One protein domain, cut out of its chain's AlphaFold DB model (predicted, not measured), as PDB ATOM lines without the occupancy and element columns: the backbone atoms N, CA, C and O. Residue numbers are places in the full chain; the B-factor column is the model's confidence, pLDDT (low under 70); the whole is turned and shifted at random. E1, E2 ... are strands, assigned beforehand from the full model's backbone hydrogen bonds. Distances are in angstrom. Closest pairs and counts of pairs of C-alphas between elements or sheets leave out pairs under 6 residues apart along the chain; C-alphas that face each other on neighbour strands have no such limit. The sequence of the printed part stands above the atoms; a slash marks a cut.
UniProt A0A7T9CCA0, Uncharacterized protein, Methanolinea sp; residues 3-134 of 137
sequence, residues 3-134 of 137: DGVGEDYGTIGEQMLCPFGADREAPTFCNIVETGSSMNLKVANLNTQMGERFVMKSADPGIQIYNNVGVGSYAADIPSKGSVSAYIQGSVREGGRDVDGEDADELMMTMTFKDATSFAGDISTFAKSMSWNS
ATOM      1  N   ASP A   3     221.655 145.927 154.468       52.75
ATOM      2  CA  ASP A   3     221.808 147.371 154.443       52.75
ATOM      3  C   ASP A   3     221.057 147.894 153.214       52.75
ATOM      4  O   ASP A   3     221.214 147.329 152.133       52.75
ATOM      5  N   GLY A   4     220.211 148.911 153.395       54.28
ATOM      6  CA  GLY A   4     219.566 149.691 152.332       54.28
ATOM      7  C   GLY A   4     218.511 148.998 151.442       54.28
ATOM      8  O   GLY A   4     218.806 148.182 150.576       54.28
ATOM      9  N   VAL A   5     217.265 149.467 151.544       48.12
ATOM     10  CA  VAL A   5     216.359 149.677 150.395       48.12
ATOM     11  C   VAL A   5     215.751 151.054 150.587       48.12
ATOM     12  O   VAL A   5     215.549 151.455 151.731       48.12
ATOM     13  N   GLY A   6     215.471 151.738 149.483       49.84
ATOM     14  CA  GLY A   6     214.969 153.098 149.484       49.84
ATOM     15  C   GLY A   6     214.094 153.424 148.279       49.84
ATOM     16  O   GLY A   6     214.075 152.681 147.297       49.84
ATOM     17  N   GLU A   7     213.375 154.537 148.379       46.56
ATOM     18  CA  GLU A   7     212.532 155.118 147.330       46.56
ATOM     19  C   GLU A   7     213.136 156.459 146.867       46.56
ATOM     20  O   GLU A   7     213.804 157.127 147.654       46.56
ATOM     21  N   ASP A   8     212.963 156.820 145.591       49.19
ATOM     22  CA  ASP A   8     213.684 157.921 144.931       49.19
ATOM     23  C   ASP A   8     212.871 159.223 144.836       49.19
ATOM     24  O   ASP A   8     211.849 159.263 144.149       49.19
ATOM     25  N   TYR A   9     213.395 160.292 145.448       44.84
ATOM     26  CA  TYR A   9     212.955 161.682 145.285       44.84
ATOM     27  C   TYR A   9     214.121 162.692 145.524       44.84
ATOM     28  O   TYR A   9     214.069 163.319 146.565       44.84
ATOM     29  N   GLY A  10     215.159 162.898 144.661       50.88
ATOM     30  CA  GLY A  10     216.090 164.088 144.797       50.88
ATOM     31  C   GLY A  10     217.627 163.979 144.513       50.88
ATOM     32  O   GLY A  10     217.957 163.537 143.409       50.88
ATOM     33  N   THR A  11     218.539 164.437 145.420       46.66
ATOM     34  CA  THR A  11     220.059 164.425 145.447       46.66
ATOM     35  C   THR A  11     220.798 164.671 146.831       46.66
ATOM     36  O   THR A  11     221.099 165.822 147.143       46.66
ATOM     37  N   ILE A  12     221.294 163.635 147.570       49.31
ATOM     38  CA  ILE A  12     222.137 163.703 148.824       49.31
ATOM     39  C   ILE A  12     223.323 162.674 148.899       49.31
ATOM     40  O   ILE A  12     223.649 162.128 149.955       49.31
ATOM     41  N   GLY A  13     224.028 162.383 147.800       41.88
ATOM     42  CA  GLY A  13     224.960 161.231 147.698       41.88
ATOM     43  C   GLY A  13     226.143 161.072 148.693       41.88
ATOM     44  O   GLY A  13     226.684 159.973 148.782       41.88
ATOM     45  N   GLU A  14     226.564 162.095 149.454       44.19
ATOM     46  CA  GLU A  14     227.713 162.004 150.395       44.19
ATOM     47  C   GLU A  14     227.338 161.970 151.893       44.19
ATOM     48  O   GLU A  14     228.205 161.753 152.738       44.19
ATOM     49  N   GLN A  15     226.060 162.144 152.257       45.91
ATOM     50  CA  GLN A  15     225.612 162.167 153.669       45.91
ATOM     51  C   GLN A  15     224.979 160.837 154.120       45.91
ATOM     52  O   GLN A  15     224.346 160.731 155.172       45.91
ATOM     53  N   MET A  16     225.138 159.804 153.297       48.25
ATOM     54  CA  MET A  16     224.286 158.624 153.275       48.25
ATOM     55  C   MET A  16     224.943 157.420 153.951       48.25
ATOM     56  O   MET A  16     225.911 156.862 153.446       48.25
ATOM     57  N   LEU A  17     224.351 156.945 155.054       48.53
ATOM     58  CA  LEU A  17     224.666 155.623 155.626       48.53
ATOM     59  C   LEU A  17     224.049 154.455 154.830       48.53
ATOM     60  O   LEU A  17     224.215 153.309 155.221       48.53
ATOM     61  N   CYS A  18     223.309 154.751 153.761       50.97
ATOM     62  CA  CYS A  18     222.395 153.836 153.089       50.97
ATOM     63  C   CYS A  18     222.920 153.577 151.663       50.97
ATOM     64  O   CYS A  18     222.595 154.347 150.759       50.97
ATOM     65  N   PRO A  19     223.723 152.520 151.420       49.28
ATOM     66  CA  PRO A  19     224.501 152.335 150.187       49.28
ATOM     67  C   PRO A  19     223.662 152.013 148.935       49.28
ATOM     68  O   PRO A  19     224.218 151.839 147.855       49.28
ATOM     69  N   PHE A  20     222.335 151.923 149.080       48.81
ATOM     70  CA  PHE A  20     221.363 151.743 147.994       48.81
ATOM     71  C   PHE A  20     220.273 152.824 147.969       48.81
ATOM     72  O   PHE A  20     219.245 152.635 147.316       48.81
ATOM     73  N   GLY A  21     220.458 153.946 148.673       47.22
ATOM     74  CA  GLY A  21     219.757 155.158 148.253       47.22
ATOM     75  C   GLY A  21     220.195 155.498 146.832       47.22
ATOM     76  O   GLY A  21     221.331 155.206 146.452       47.22
ATOM     77  N   ALA A  22     219.290 156.034 146.023       43.94
ATOM     78  CA  ALA A  22     219.649 156.428 144.668       43.94
ATOM     79  C   ALA A  22     220.787 157.472 144.711       43.94
ATOM     80  O   ALA A  22     220.966 158.135 145.731       43.94
ATOM     81  N   ASP A  23     221.494 157.704 143.592       39.38
ATOM     82  CA  ASP A  23     222.483 158.806 143.403       39.38
ATOM     83  C   ASP A  23     221.844 160.222 143.473       39.38
ATOM     84  O   ASP A  23     222.344 161.230 142.970       39.38
ATOM     85  N   ARG A  24     220.660 160.215 144.069       38.84
ATOM     86  CA  ARG A  24     219.574 161.136 144.265       38.84
ATOM     87  C   ARG A  24     219.398 161.252 145.786       38.84
ATOM     88  O   ARG A  24     220.405 161.286 146.486       38.84
ATOM     89  N   GLU A  25     218.186 161.407 146.301       47.69
ATOM     90  CA  GLU A  25     217.992 161.834 147.694       47.69
ATOM     91  C   GLU A  25     218.301 160.749 148.717       47.69
ATOM     92  O   GLU A  25     218.484 159.566 148.404       47.69
ATOM     93  N   ALA A  26     218.250 161.162 149.977       49.06
ATOM     94  CA  ALA A  26     217.987 160.229 151.045       49.06
ATOM     95  C   ALA A  26     216.659 159.487 150.804       49.06
ATOM     96  O   ALA A  26     215.635 160.107 150.510       49.06
ATOM     97  N   PRO A  27     216.644 158.154 150.938       54.41
ATOM     98  CA  PRO A  27     215.418 157.398 150.832       54.41
ATOM     99  C   PRO A  27     214.516 157.656 152.036       54.41
ATOM    100  O   PRO A  27     214.994 157.755 153.167       54.41
ATOM    101  N   THR A  28     213.204 157.650 151.789       55.72
ATOM    102  CA  THR A  28     212.155 157.816 152.812       55.72
ATOM    103  C   THR A  28     212.368 156.930 154.037       55.72
ATOM    104  O   THR A  28     212.110 157.366 155.151       55.72
ATOM    105  N   PHE A  29     212.919 155.725 153.865       63.16
ATOM    106  CA  PHE A  29     213.395 154.887 154.959       63.16
ATOM    107  C   PHE A  29     214.776 154.288 154.675       63.16
ATOM    108  O   PHE A  29     215.139 153.990 153.540       63.16
ATOM    109  N   CYS A  30     215.532 154.028 155.740       69.56
ATOM    110  CA  CYS A  30     216.823 153.360 155.698       69.56
ATOM    111  C   CYS A  30     216.936 152.338 156.830       69.56
ATOM    112  O   CYS A  30     216.742 152.650 158.007       69.56
ATOM    113  N   ASN A  31     217.245 151.095 156.461       74.88
ATOM    114  CA  ASN A  31     217.283 149.957 157.368       74.88
ATOM    115  C   ASN A  31     218.668 149.315 157.340       74.88
ATOM    116  O   ASN A  31     219.102 148.845 156.289       74.88
ATOM    117  N   ILE A  32     219.303 149.231 158.506       78.81
ATOM    118  CA  ILE A  32     220.514 148.440 158.730       78.81
ATOM    119  C   ILE A  32     220.128 147.330 159.701       78.81
ATOM    120  O   ILE A  32     219.766 147.611 160.846       78.81
ATOM    121  N   VAL A  33     220.159 146.076 159.251       85.31
ATOM    122  CA  VAL A  33     219.763 144.910 160.048       85.31
ATOM    123  C   VAL A  33     220.791 143.794 159.922       85.31
ATOM    124  O   VAL A  33     221.118 143.298 158.843       85.31
ATOM    125  N   GLU A  34     221.278 143.352 161.068       89.56
ATOM    126  CA  GLU A  34     222.266 142.300 161.208       89.56
ATOM    127  C   GLU A  34     221.660 141.132 161.987       89.56
ATOM    128  O   GLU A  34     221.034 141.305 163.032       89.56
ATOM    129  N   THR A  35     221.880 139.914 161.504       93.75
ATOM    130  CA  THR A  35     221.632 138.704 162.281       93.75
ATOM    131  C   THR A  35     222.817 137.770 162.157       93.75
ATOM    132  O   THR A  35     223.469 137.703 161.115       93.75
ATOM    133  N   GLY A  36     223.081 137.028 163.224       93.81
ATOM    134  CA  GLY A  36     224.152 136.054 163.259       93.81
ATOM    135  C   GLY A  36     223.892 134.976 164.294       93.81
ATOM    136  O   GLY A  36     223.028 135.091 165.168       93.81
ATOM    137  N   SER A  37     224.653 133.900 164.182       95.38
ATOM    138  CA  SER A  37     224.635 132.792 165.129       95.38
ATOM    139  C   SER A  37     226.022 132.194 165.260       95.38
ATOM    140  O   SER A  37     226.729 132.062 164.264       95.38
ATOM    141  N   SER A  38     226.394 131.806 166.475       94.94
ATOM    142  CA  SER A  38     227.653 131.122 166.759       94.94
ATOM    143  C   SER A  38     227.374 129.776 167.412       94.94
ATOM    144  O   SER A  38     226.468 129.643 168.234       94.94
ATOM    145  N   MET A  39     228.147 128.767 167.024       93.00
ATOM    146  CA  MET A  39     228.021 127.394 167.500       93.00
ATOM    147  C   MET A  39     229.410 126.839 167.779       93.00
ATOM    148  O   MET A  39     230.266 126.825 166.897       93.00
ATOM    149  N   ASN A  40     229.628 126.344 168.994       94.81
ATOM    150  CA  ASN A  40     230.824 125.593 169.352       94.81
ATOM    151  C   ASN A  40     230.369 124.305 170.035       94.81
ATOM    152  O   ASN A  40     230.118 124.280 171.238       94.81
ATOM    153  N   LEU A  41     230.175 123.259 169.232       91.44
ATOM    154  CA  LEU A  41     229.528 122.012 169.630       91.44
ATOM    155  C   LEU A  41     230.483 120.837 169.378       91.44
ATOM    156  O   LEU A  41     231.070 120.733 168.305       91.44
ATOM    157  N   LYS A  42     230.642 119.949 170.367       89.75
ATOM    158  CA  LYS A  42     231.514 118.757 170.274       89.75
ATOM    159  C   LYS A  42     230.816 117.567 169.618       89.75
ATOM    160  O   LYS A  42     231.438 116.796 168.901       89.75
ATOM    161  N   VAL A  43     229.528 117.427 169.907       87.25
ATOM    162  CA  VAL A  43     228.584 116.479 169.314       87.25
ATOM    163  C   VAL A  43     227.258 117.213 169.225       87.25
ATOM    164  O   VAL A  43     226.824 117.782 170.232       87.25
ATOM    165  N   ALA A  44     226.658 117.260 168.035       88.88
ATOM    166  CA  ALA A  44     225.373 117.914 167.864       88.88
ATOM    167  C   ALA A  44     224.554 117.461 166.658       88.88
ATOM    168  O   ALA A  44     225.097 117.037 165.640       88.88
ATOM    169  N   ASN A  45     223.240 117.638 166.788       90.25
ATOM    170  CA  ASN A  45     222.303 117.731 165.677       90.25
ATOM    171  C   ASN A  45     221.925 119.210 165.509       90.25
ATOM    172  O   ASN A  45     221.413 119.823 166.449       90.25
ATOM    173  N   LEU A  46     222.230 119.790 164.349       91.50
ATOM    174  CA  LEU A  46     222.076 121.218 164.074       91.50
ATOM    175  C   LEU A  46     221.366 121.455 162.740       91.50
ATOM    176  O   LEU A  46     221.666 120.814 161.734       91.50
ATOM    177  N   ASN A  47     220.436 122.405 162.739       91.94
ATOM    178  CA  ASN A  47     219.732 122.883 161.558       91.94
ATOM    179  C   ASN A  47     219.685 124.410 161.630       91.94
ATOM    180  O   ASN A  47     219.005 124.975 162.486       91.94
ATOM    181  N   THR A  48     220.435 125.063 160.746       91.38
ATOM    182  CA  THR A  48     220.490 126.522 160.650       91.38
ATOM    183  C   THR A  48     220.037 126.940 159.264       91.38
ATOM    184  O   THR A  48     220.543 126.430 158.266       91.38
ATOM    185  N   GLN A  49     219.111 127.890 159.201       93.19
ATOM    186  CA  GLN A  49     218.649 128.494 157.958       93.19
ATOM    187  C   GLN A  49     218.804 130.005 158.065       93.19
ATOM    188  O   GLN A  49     218.065 130.657 158.800       93.19
ATOM    189  N   MET A  50     219.753 130.553 157.316       91.81
ATOM    190  CA  MET A  50     219.974 131.988 157.192       91.81
ATOM    191  C   MET A  50     219.703 132.402 155.749       91.81
ATOM    192  O   MET A  50     220.000 131.646 154.823       91.81
ATOM    193  N   GLY A  51     219.133 133.586 155.558       88.50
ATOM    194  CA  GLY A  51     218.897 134.134 154.233       88.50
ATOM    195  C   GLY A  51     218.550 135.614 154.270       88.50
ATOM    196  O   GLY A  51     218.069 136.146 155.270       88.50
ATOM    197  N   GLU A  52     218.812 136.271 153.151       83.44
ATOM    198  CA  GLU A  52     218.631 137.702 152.942       83.44
ATOM    199  C   GLU A  52     218.114 137.917 151.511       83.44
ATOM    200  O   GLU A  52     218.553 137.247 150.573       83.44
ATOM    201  N   ARG A  53     217.137 138.814 151.342       73.81
ATOM    202  CA  ARG A  53     216.591 139.219 150.042       73.81
ATOM    203  C   ARG A  53     216.780 140.718 149.881       73.81
ATOM    204  O   ARG A  53     216.015 141.497 150.444       73.81
ATOM    205  N   PHE A  54     217.788 141.082 149.099       63.50
ATOM    206  CA  PHE A  54     218.165 142.456 148.784       63.50
ATOM    207  C   PHE A  54     217.441 142.974 147.536       63.50
ATOM    208  O   PHE A  54     217.288 142.226 146.576       63.50
ATOM    209  N   VAL A  55     217.070 144.258 147.571       54.41
ATOM    210  CA  VAL A  55     216.807 145.164 146.434       54.41
ATOM    211  C   VAL A  55     215.930 144.636 145.282       54.41
ATOM    212  O   VAL A  55     216.330 143.825 144.452       54.41
ATOM    213  N   MET A  56     214.756 145.249 145.136       48.44
ATOM    214  CA  MET A  56     213.996 145.302 143.883       48.44
ATOM    215  C   MET A  56     213.861 146.775 143.470       48.44
ATOM    216  O   MET A  56     213.923 147.655 144.322       48.44
ATOM    217  N   LYS A  57     213.711 147.060 142.165       41.41
ATOM    218  CA  LYS A  57     213.669 148.446 141.640       41.41
ATOM    219  C   LYS A  57     212.489 149.284 142.149       41.41
ATOM    220  O   LYS A  57     212.529 150.501 142.035       41.41
ATOM    221  N   SER A  58     211.450 148.635 142.660       49.25
ATOM    222  CA  SER A  58     210.394 149.246 143.459       49.25
ATOM    223  C   SER A  58     210.512 148.734 144.896       49.25
ATOM    224  O   SER A  58     210.832 147.563 145.111       49.25
ATOM    225  N   ALA A  59     210.202 149.585 145.878       50.03
ATOM    226  CA  ALA A  59     210.131 149.211 147.297       50.03
ATOM    227  C   ALA A  59     208.972 148.237 147.628       50.03
ATOM    228  O   ALA A  59     208.880 147.728 148.745       50.03
ATOM    229  N   ASP A  60     208.117 147.967 146.638       51.91
ATOM    230  CA  ASP A  60     206.879 147.182 146.689       51.91
ATOM    231  C   ASP A  60     207.078 145.765 147.297       51.91
ATOM    232  O   ASP A  60     206.356 145.393 148.225       51.91
ATOM    233  N   PRO A  61     208.139 144.997 146.963       58.47
ATOM    234  CA  PRO A  61     208.540 143.816 147.714       58.47
ATOM    235  C   PRO A  61     209.776 144.152 148.565       58.47
ATOM    236  O   PRO A  61     210.899 143.788 148.200       58.47
ATOM    237  N   GLY A  62     209.566 144.813 149.707       68.56
ATOM    238  CA  GLY A  62     210.610 145.283 150.636       68.56
ATOM    239  C   GLY A  62     211.614 144.220 151.123       68.56
ATOM    240  O   GLY A  62     211.474 143.028 150.860       68.56
ATOM    241  N   ILE A  63     212.676 144.643 151.807       76.19
ATOM    242  CA  ILE A  63     213.819 143.788 152.190       76.19
ATOM    243  C   ILE A  63     213.459 142.779 153.279       76.19
ATOM    244  O   ILE A  63     212.685 143.078 154.183       76.19
ATOM    245  N   GLN A  64     214.072 141.595 153.231       84.38
ATOM    246  CA  GLN A  64     213.933 140.568 154.266       84.38
ATOM    247  C   GLN A  64     215.300 140.026 154.675       84.38
ATOM    248  O   GLN A  64     216.128 139.726 153.819       84.38
ATOM    249  N   ILE A  65     215.497 139.814 155.976       89.94
ATOM    250  CA  ILE A  65     216.599 139.017 156.524       89.94
ATOM    251  C   ILE A  65     216.056 138.069 157.593       89.94
ATOM    252  O   ILE A  65     215.190 138.442 158.388       89.94
ATOM    253  N   TYR A  66     216.533 136.828 157.612       93.50
ATOM    254  CA  TYR A  66     216.151 135.839 158.614       93.50
ATOM    255  C   TYR A  66     217.314 134.933 159.009       93.50
ATOM    256  O   TYR A  66     218.249 134.697 158.243       93.50
ATOM    257  N   ASN A  67     217.219 134.401 160.223       94.75
ATOM    258  CA  ASN A  67     218.129 133.416 160.777       94.75
ATOM    259  C   ASN A  67     217.367 132.542 161.777       94.75
ATOM    260  O   ASN A  67     216.972 132.989 162.856       94.75
ATOM    261  N   ASN A  68     217.152 131.291 161.390       95.88
ATOM    262  CA  ASN A  68     216.507 130.272 162.199       95.88
ATOM    263  C   ASN A  68     217.576 129.292 162.670       95.88
ATOM    264  O   ASN A  68     218.244 128.660 161.853       95.88
ATOM    265  N   VAL A  69     217.725 129.170 163.985       96.25
ATOM    266  CA  VAL A  69     218.771 128.385 164.637       96.25
ATOM    267  C   VAL A  69     218.130 127.271 165.449       96.25
ATOM    268  O   VAL A  69     217.464 127.540 166.450       96.25
ATOM    269  N   GLY A  70     218.354 126.027 165.032       95.81
ATOM    270  CA  GLY A  70     217.946 124.817 165.734       95.81
ATOM    271  C   GLY A  70     219.148 123.969 166.148       95.81
ATOM    272  O   GLY A  70     219.983 123.619 165.315       95.81
ATOM    273  N   VAL A  71     219.212 123.595 167.424       95.88
ATOM    274  CA  VAL A  71     220.096 122.540 167.941       95.88
ATOM    275  C   VAL A  71     219.236 121.574 168.751       95.88
ATOM    276  O   VAL A  71     218.622 121.974 169.737       95.88
ATOM    277  N   GLY A  72     219.162 120.317 168.325       93.56
ATOM    278  CA  GLY A  72     218.461 119.247 169.049       93.56
ATOM    279  C   GLY A  72     219.441 118.286 169.716       93.56
ATOM    280  O   GLY A  72     220.650 118.427 169.547       93.56
ATOM    281  N   SER A  73     218.950 117.274 170.429       93.25
ATOM    282  CA  SER A  73     219.772 116.144 170.889       93.25
ATOM    283  C   SER A  73     220.525 115.477 169.728       93.25
ATOM    284  O   SER A  73     219.983 115.310 168.634       93.25
ATOM    285  N   TYR A  74     221.772 115.063 169.968       91.81
ATOM    286  CA  TYR A  74     222.604 114.370 168.977       91.81
ATOM    287  C   TYR A  74     222.031 112.990 168.611       91.81
ATOM    288  O   TYR A  74     222.029 112.604 167.444       91.81
ATOM    289  N   ALA A  75     221.504 112.273 169.606       91.44
ATOM    290  CA  ALA A  75     220.786 111.011 169.450       91.44
ATOM    291  C   ALA A  75     219.704 110.884 170.541       91.44
ATOM    292  O   ALA A  75     219.568 111.772 171.387       91.44
ATOM    293  N   ALA A  76     218.940 109.786 170.540       91.00
ATOM    294  CA  ALA A  76     218.001 109.477 171.622       91.00
ATOM    295  C   ALA A  76     218.723 109.512 172.983       91.00
ATOM    296  O   ALA A  76     219.783 108.908 173.129       91.00
ATOM    297  N   ASP A  77     218.177 110.282 173.928       88.31
ATOM    298  CA  ASP A  77     218.699 110.520 175.284       88.31
ATOM    299  C   ASP A  77     220.147 111.055 175.389       88.31
ATOM    300  O   ASP A  77     220.685 111.189 176.488       88.31
ATOM    301  N   ILE A  78     220.772 111.442 174.269       93.75
ATOM    302  CA  ILE A  78     222.116 112.035 174.228       93.75
ATOM    303  C   ILE A  78     221.999 113.507 173.802       93.75
ATOM    304  O   ILE A  78     221.894 113.789 172.600       93.75
ATOM    305  N   PRO A  79     222.025 114.468 174.748       94.00
ATOM    306  CA  PRO A  79     221.970 115.886 174.420       94.00
ATOM    307  C   PRO A  79     223.213 116.317 173.634       94.00
ATOM    308  O   PRO A  79     224.310 115.779 173.808       94.00
ATOM    309  N   SER A  80     223.046 117.333 172.791       95.12
ATOM    310  CA  SER A  80     224.169 118.034 172.168       95.12
ATOM    311  C   SER A  80     225.024 118.714 173.238       95.12
ATOM    312  O   SER A  80     224.494 119.176 174.245       95.12
ATOM    313  N   LYS A  81     226.345 118.803 173.045       95.50
ATOM    314  CA  LYS A  81     227.260 119.387 174.048       95.50
ATOM    315  C   LYS A  81     228.072 120.539 173.482       95.50
ATOM    316  O   LYS A  81     228.821 120.345 172.522       95.50
ATOM    317  N   GLY A  82     228.000 121.700 174.130       95.31
ATOM    318  CA  GLY A  82     228.805 122.871 173.788       95.31
ATOM    319  C   GLY A  82     228.073 124.181 174.058       95.31
ATOM    320  O   GLY A  82     227.377 124.290 175.063       95.31
ATOM    321  N   SER A  83     228.229 125.169 173.180       96.38
ATOM    322  CA  SER A  83     227.496 126.435 173.233       96.38
ATOM    323  C   SER A  83     226.854 126.801 171.898       96.38
ATOM    324  O   SER A  83     227.348 126.460 170.820       96.38
ATOM    325  N   VAL A  84     225.738 127.520 171.993       96.94
ATOM    326  CA  VAL A  84     224.999 128.098 170.871       96.94
ATOM    327  C   VAL A  84     224.563 129.512 171.242       96.94
ATOM    328  O   VAL A  84     224.134 129.768 172.368       96.94
ATOM    329  N   SER A  85     224.680 130.446 170.307       96.75
ATOM    330  CA  SER A  85     224.101 131.781 170.416       96.75
ATOM    331  C   SER A  85     223.499 132.222 169.090       96.75
ATOM    332  O   SER A  85     223.932 131.802 168.018       96.75
ATOM    333  N   ALA A  86     222.480 133.069 169.173       97.00
ATOM    334  CA  ALA A  86     221.744 133.586 168.032       97.00
ATOM    335  C   ALA A  86     221.237 134.996 168.363       97.00
ATOM    336  O   ALA A  86     220.710 135.218 169.457       97.00
ATOM    337  N   TYR A  87     221.419 135.945 167.445       96.69
ATOM    338  CA  TYR A  87     220.999 137.334 167.624       96.69
ATOM    339  C   TYR A  87     220.440 137.949 166.341       96.69
ATOM    340  O   TYR A  87     220.807 137.557 165.231       96.69
ATOM    341  N   ILE A  88     219.594 138.958 166.510       95.19
ATOM    342  CA  ILE A  88     219.194 139.905 165.475       95.19
ATOM    343  C   ILE A  88     219.198 141.310 166.082       95.19
ATOM    344  O   ILE A  88     218.752 141.518 167.211       95.19
ATOM    345  N   GLN A  89     219.747 142.277 165.362       94.00
ATOM    346  CA  GLN A  89     219.804 143.672 165.779       94.00
ATOM    347  C   GLN A  89     219.669 144.582 164.564       94.00
ATOM    348  O   GLN A  89     220.033 144.193 163.456       94.00
ATOM    349  N   GLY A  90     219.165 145.792 164.755       87.56
ATOM    350  CA  GLY A  90     219.079 146.741 163.659       87.56
ATOM    351  C   GLY A  90     218.631 148.133 164.062       87.56
ATOM    352  O   GLY A  90     218.150 148.369 165.174       87.56
ATOM    353  N   SER A  91     218.788 149.046 163.113       82.69
ATOM    354  CA  SER A  91     218.296 150.415 163.163       82.69
ATOM    355  C   SER A  91     217.492 150.716 161.907       82.69
ATOM    356  O   SER A  91     217.982 150.527 160.793       82.69
ATOM    357  N   VAL A  92     216.282 151.220 162.112       79.12
ATOM    358  CA  VAL A  92     215.396 151.781 161.093       79.12
ATOM    359  C   VAL A  92     215.382 153.289 161.298       79.12
ATOM    360  O   VAL A  92     215.188 153.750 162.427       79.12
ATOM    361  N   ARG A  93     215.591 154.052 160.231       74.69
ATOM    362  CA  ARG A  93     215.423 155.507 160.202       74.69
ATOM    363  C   ARG A  93     214.440 155.870 159.099       74.69
ATOM    364  O   ARG A  93     214.496 155.253 158.040       74.69
ATOM    365  N   GLU A  94     213.574 156.840 159.352       69.88
ATOM    366  CA  GLU A  94     212.604 157.358 158.382       69.88
ATOM    367  C   GLU A  94     212.768 158.877 158.288       69.88
ATOM    368  O   GLU A  94     212.846 159.549 159.323       69.88
ATOM    369  N   GLY A  95     212.885 159.388 157.064       63.88
ATOM    370  CA  GLY A  95     212.936 160.819 156.767       63.88
ATOM    371  C   GLY A  95     211.540 161.414 156.586       63.88
ATOM    372  O   GLY A  95     210.549 160.689 156.468       63.88
ATOM    373  N   GLY A  96     211.464 162.741 156.564       56.91
ATOM    374  CA  GLY A  96     210.251 163.473 156.229       56.91
ATOM    375  C   GLY A  96     209.720 163.124 154.841       56.91
ATOM    376  O   GLY A  96     210.462 162.782 153.920       56.91
ATOM    377  N   ARG A  97     208.401 163.246 154.676       56.25
ATOM    378  CA  ARG A  97     207.819 163.522 153.361       56.25
ATOM    379  C   ARG A  97     207.627 165.025 153.273       56.25
ATOM    380  O   ARG A  97     207.050 165.590 154.196       56.25
ATOM    381  N   ASP A  98     208.042 165.625 152.161       57.50
ATOM    382  CA  ASP A  98     207.623 166.982 151.810       57.50
ATOM    383  C   ASP A  98     206.094 166.988 151.659       57.50
ATOM    384  O   ASP A  98     205.528 166.395 150.732       57.50
ATOM    385  N   VAL A  99     205.422 167.589 152.638       55.19
ATOM    386  CA  VAL A  99     203.989 167.860 152.616       55.19
ATOM    387  C   VAL A  99     203.847 169.365 152.771       55.19
ATOM    388  O   VAL A  99     204.140 169.918 153.824       55.19
ATOM    389  N   ASP A 100     203.400 170.016 151.699       53.88
ATOM    390  CA  ASP A 100     203.156 171.461 151.621       53.88
ATOM    391  C   ASP A 100     204.389 172.379 151.828       53.88
ATOM    392  O   ASP A 100     204.226 173.568 152.112       53.88
ATOM    393  N   GLY A 101     205.613 171.892 151.569       53.94
ATOM    394  CA  GLY A 101     206.825 172.720 151.505       53.94
ATOM    395  C   GLY A 101     207.528 172.958 152.843       53.94
ATOM    396  O   GLY A 101     208.244 173.952 152.979       53.94
ATOM    397  N   GLU A 102     207.319 172.076 153.823       51.31
ATOM    398  CA  GLU A 102     208.157 171.974 155.025       51.31
ATOM    399  C   GLU A 102     209.325 171.000 154.766       51.31
ATOM    400  O   GLU A 102     209.149 169.972 154.106       51.31
ATOM    401  N   ASP A 103     210.530 171.346 155.239       52.56
ATOM    402  CA  ASP A 103     211.798 170.740 154.805       52.56
ATOM    403  C   ASP A 103     211.824 169.198 154.932       52.56
ATOM    404  O   ASP A 103     211.775 168.633 156.028       52.56
ATOM    405  N   ALA A 104     212.003 168.505 153.798       55.78
ATOM    406  CA  ALA A 104     212.095 167.038 153.716       55.78
ATOM    407  C   ALA A 104     213.302 166.430 154.470       55.78
ATOM    408  O   ALA A 104     213.375 165.215 154.657       55.78
ATOM    409  N   ASP A 105     214.230 167.277 154.916       55.25
ATOM    410  CA  ASP A 105     215.484 166.912 155.573       55.25
ATOM    411  C   ASP A 105     215.314 166.453 157.040       55.25
ATOM    412  O   ASP A 105     216.271 165.958 157.648       55.25
ATOM    413  N   GLU A 106     214.128 166.603 157.652       59.09
ATOM    414  CA  GLU A 106     213.929 166.225 159.059       59.09
ATOM    415  C   GLU A 106     213.772 164.703 159.270       59.09
ATOM    416  O   GLU A 106     213.007 164.000 158.607       59.09
ATOM    417  N   LEU A 107     214.496 164.175 160.262       63.84
ATOM    418  CA  LEU A 107     214.437 162.778 160.695       63.84
ATOM    419  C   LEU A 107     213.157 162.513 161.510       63.84
ATOM    420  O   LEU A 107     213.149 162.676 162.731       63.84
ATOM    421  N   MET A 108     212.104 162.036 160.849       67.00
ATOM    422  CA  MET A 108     210.804 161.753 161.473       67.00
ATOM    423  C   MET A 108     210.829 160.566 162.443       67.00
ATOM    424  O   MET A 108     210.143 160.582 163.466       67.00
ATOM    425  N   MET A 109     211.607 159.518 162.149       69.75
ATOM    426  CA  MET A 109     211.653 158.322 162.996       69.75
ATOM    427  C   MET A 109     213.059 157.744 163.127       69.75
ATOM    428  O   MET A 109     213.829 157.643 162.175       69.75
ATOM    429  N   THR A 110     213.377 157.263 164.328       76.81
ATOM    430  CA  THR A 110     214.448 156.288 164.550       76.81
ATOM    431  C   THR A 110     213.947 155.200 165.485       76.81
ATOM    432  O   THR A 110     213.591 155.462 166.630       76.81
ATOM    433  N   MET A 111     213.972 153.959 165.009       82.06
ATOM    434  CA  MET A 111     213.730 152.765 165.810       82.06
ATOM    435  C   MET A 111     215.001 151.926 165.842       82.06
ATOM    436  O   MET A 111     215.625 151.674 164.815       82.06
ATOM    437  N   THR A 112     215.373 151.447 167.025       88.69
ATOM    438  CA  THR A 112     216.450 150.464 167.183       88.69
ATOM    439  C   THR A 112     215.909 149.246 167.903       88.69
ATOM    440  O   THR A 112     215.037 149.360 168.764       88.69
ATOM    441  N   PHE A 113     216.399 148.069 167.533       91.62
ATOM    442  CA  PHE A 113     215.991 146.813 168.145       91.62
ATOM    443  C   PHE A 113     217.182 145.871 168.284       91.62
ATOM    444  O   PHE A 113     218.129 145.902 167.496       91.62
ATOM    445  N   LYS A 114     217.127 145.025 169.312       95.06
ATOM    446  CA  LYS A 114     218.120 143.991 169.580       95.06
ATOM    447  C   LYS A 114     217.472 142.851 170.348       95.06
ATOM    448  O   LYS A 114     216.899 143.067 171.410       95.06
ATOM    449  N   ASP A 115     217.626 141.646 169.828       96.00
ATOM    450  CA  ASP A 115     217.271 140.398 170.487       96.00
ATOM    451  C   ASP A 115     218.458 139.436 170.366       96.00
ATOM    452  O   ASP A 115     219.063 139.290 169.304       96.00
ATOM    453  N   ALA A 116     218.832 138.806 171.474       96.06
ATOM    454  CA  ALA A 116     219.934 137.862 171.542       96.06
ATOM    455  C   ALA A 116     219.619 136.771 172.564       96.06
ATOM    456  O   ALA A 116     219.068 137.025 173.635       96.06
ATOM    457  N   THR A 117     219.991 135.535 172.257       96.62
ATOM    458  CA  THR A 117     219.871 134.413 173.193       96.62
ATOM    459  C   THR A 117     221.068 133.495 173.038       96.62
ATOM    460  O   THR A 117     221.529 133.238 171.925       96.62
ATOM    461  N   SER A 118     221.578 132.999 174.159       96.50
ATOM    462  CA  SER A 118     222.694 132.064 174.208       96.50
ATOM    463  C   SER A 118     222.450 130.987 175.257       96.50
ATOM    464  O   SER A 118     221.768 131.206 176.255       96.50
ATOM    465  N   PHE A 119     223.022 129.812 175.018       96.19
ATOM    466  CA  PHE A 119     223.040 128.702 175.957       96.19
ATOM    467  C   PHE A 119     224.390 127.984 175.874       96.19
ATOM    468  O   PHE A 119     225.008 127.920 174.808       96.19
ATOM    469  N   ALA A 120     224.845 127.427 176.994       96.62
ATOM    470  CA  ALA A 120     226.015 126.563 177.052       96.62
ATOM    471  C   ALA A 120     225.785 125.408 178.036       96.62
ATOM    472  O   ALA A 120     225.217 125.610 179.107       96.62
ATOM    473  N   GLY A 121     226.250 124.212 177.674       95.19
ATOM    474  CA  GLY A 121     226.086 122.983 178.446       95.19
ATOM    475  C   GLY A 121     225.503 121.853 177.600       95.19
ATOM    476  O   GLY A 121     225.880 121.679 176.438       95.19
ATOM    477  N   ASP A 122     224.588 121.101 178.207       96.31
ATOM    478  CA  ASP A 122     223.872 119.991 177.583       96.31
ATOM    479  C   ASP A 122     222.558 120.506 176.976       96.31
ATOM    480  O   ASP A 122     221.666 120.972 177.683       96.31
ATOM    481  N   ILE A 123     222.460 120.447 175.648       95.81
ATOM    482  CA  ILE A 123     221.363 120.979 174.839       95.81
ATOM    483  C   ILE A 123     220.499 119.812 174.351       95.81
ATOM    484  O   ILE A 123     220.885 119.080 173.437       95.81
ATOM    485  N   SER A 124     219.318 119.651 174.943       94.75
ATOM    486  CA  SER A 124     218.251 118.803 174.390       94.75
ATOM    487  C   SER A 124     217.496 119.518 173.265       94.75
ATOM    488  O   SER A 124     217.260 118.931 172.211       94.75
ATOM    489  N   THR A 125     217.189 120.803 173.469       94.19
ATOM    490  CA  THR A 125     216.562 121.685 172.479       94.19
ATOM    491  C   THR A 125     217.027 123.127 172.672       94.19
ATOM    492  O   THR A 125     216.860 123.706 173.743       94.19
ATOM    493  N   PHE A 126     217.530 123.739 171.606       96.19
ATOM    494  CA  PHE A 126     217.620 125.183 171.418       96.19
ATOM    495  C   PHE A 126     216.944 125.510 170.087       96.19
ATOM    496  O   PHE A 126     217.303 124.938 169.059       96.19
ATOM    497  N   ALA A 127     215.973 126.419 170.100       96.19
ATOM    498  CA  ALA A 127     215.292 126.881 168.898       96.19
ATOM    499  C   ALA A 127     215.077 128.392 168.997       96.19
ATOM    500  O   ALA A 127     214.398 128.861 169.912       96.19
ATOM    501  N   LYS A 128     215.648 129.153 168.062       95.62
ATOM    502  CA  LYS A 128     215.393 130.590 167.923       95.62
ATOM    503  C   LYS A 128     215.177 130.923 166.454       95.62
ATOM    504  O   LYS A 128     216.098 130.798 165.652       95.62
ATOM    505  N   SER A 129     213.965 131.353 166.125       95.94
ATOM    506  CA  SER A 129     213.613 131.862 164.800       95.94
ATOM    507  C   SER A 129     213.595 133.381 164.849       95.94
ATOM    508  O   SER A 129     212.893 133.959 165.677       95.94
ATOM    509  N   MET A 130     214.380 134.024 163.990       95.06
ATOM    510  CA  MET A 130     214.485 135.478 163.908       95.06
ATOM    511  C   MET A 130     214.263 135.900 162.465       95.06
ATOM    512  O   MET A 130     214.881 135.357 161.551       95.06
ATOM    513  N   SER A 131     213.399 136.886 162.250       92.62
ATOM    514  CA  SER A 131     213.166 137.455 160.927       92.62
ATOM    515  C   SER A 131     212.787 138.916 161.040       92.62
ATOM    516  O   SER A 131     211.948 139.271 161.868       92.62
ATOM    517  N   TRP A 132     213.326 139.729 160.147       89.19
ATOM    518  CA  TRP A 132     212.918 141.105 159.949       89.19
ATOM    519  C   TRP A 132     212.537 141.308 158.479       89.19
ATOM    520  O   TRP A 132     213.139 140.711 157.584       89.19
ATOM    521  N   ASN A 133     211.506 142.117 158.242       85.38
ATOM    522  CA  ASN A 133     211.001 142.449 156.914       85.38
ATOM    523  C   ASN A 133     210.660 143.943 156.891       85.38
ATOM    524  O   ASN A 133     209.881 144.367 157.749       85.38
ATOM    525  N   SER A 134     211.141 144.709 155.908       77.19
ATOM    526  CA  SER A 134     210.475 145.962 155.542       77.19
ATOM    527  C   SER A 134     209.338 145.682 154.570       77.19
ATOM    528  O   SER A 134     209.378 144.742 153.770       77.19
TER     529      SER A 134
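Overview. This is residues 3 to 134 of the 137 residues of an uncharacterized protein of Methanolinea sp (UniProt A0A7T9CCA0). This is a long, narrow sandwich of two three-stranded sheets face to face, with strands running near the long axis. The longer strands E1, E4 and E5 make one sheet and the shorter E2, E3 and E6 the other; at one end lies a long irregular stretch, residues 3 to 28. The 132 printed residues hold no named helix and six strands, E1 to E6 in chain order; both sheets, ordered E1 - E4 - E5 and E2 - E3 - E6, are antiparallel, and the class is all strand. The whole is loose, with a radius of gyration of the C-alphas of 19.8 A, and a rod spanning 67 by 24 by 23 A.

Arrangement. Begin at inner strand E4, residues 80 to 95, between edge strands E1, residues 29 to 43, and E5, residues 107 to 123. Look for N 34 and O 89 at 2.8 A, and N 92 and O 111 at 2.8 A, within hydrogen-bond range. This sheet is twisted, and E5 bends by 66 degrees at residue 120. E4 and E5 form a hairpin. In the other sheet, E3, residues 64 to 72, has neighbours E2, residues 45 to 53, and E6, residues 125 to 133; find N 49 and O 68 at 2.9 A, and N 69 and O 128 at 2.8 A. E2 and E3 form a hairpin. Between the sheets, whose facing parts are 9.4 A centre to centre, the closest C-alphas of E1 and E3 are those of Thr 35 and Asn 67, 6.5 A. E2 and E5 are apart.

Along the chain. Find C-alpha 29 at (213.395, 154.887, 154.959); E1 runs 43.7 A from there. E4 measures 46.8 A and E5 44.7 A. E6 ends at C-alpha 133, (211.001, 142.449, 156.914).

Size, cuts and confidence. The C-alphas farthest apart, of Asp 77 and Gly 101, are 67.6 A apart. The printed part has no cut; the link E4 to E5 is long. Confidence is under 70 at residues 3 to 30, 54 to 62 and 94 to 109.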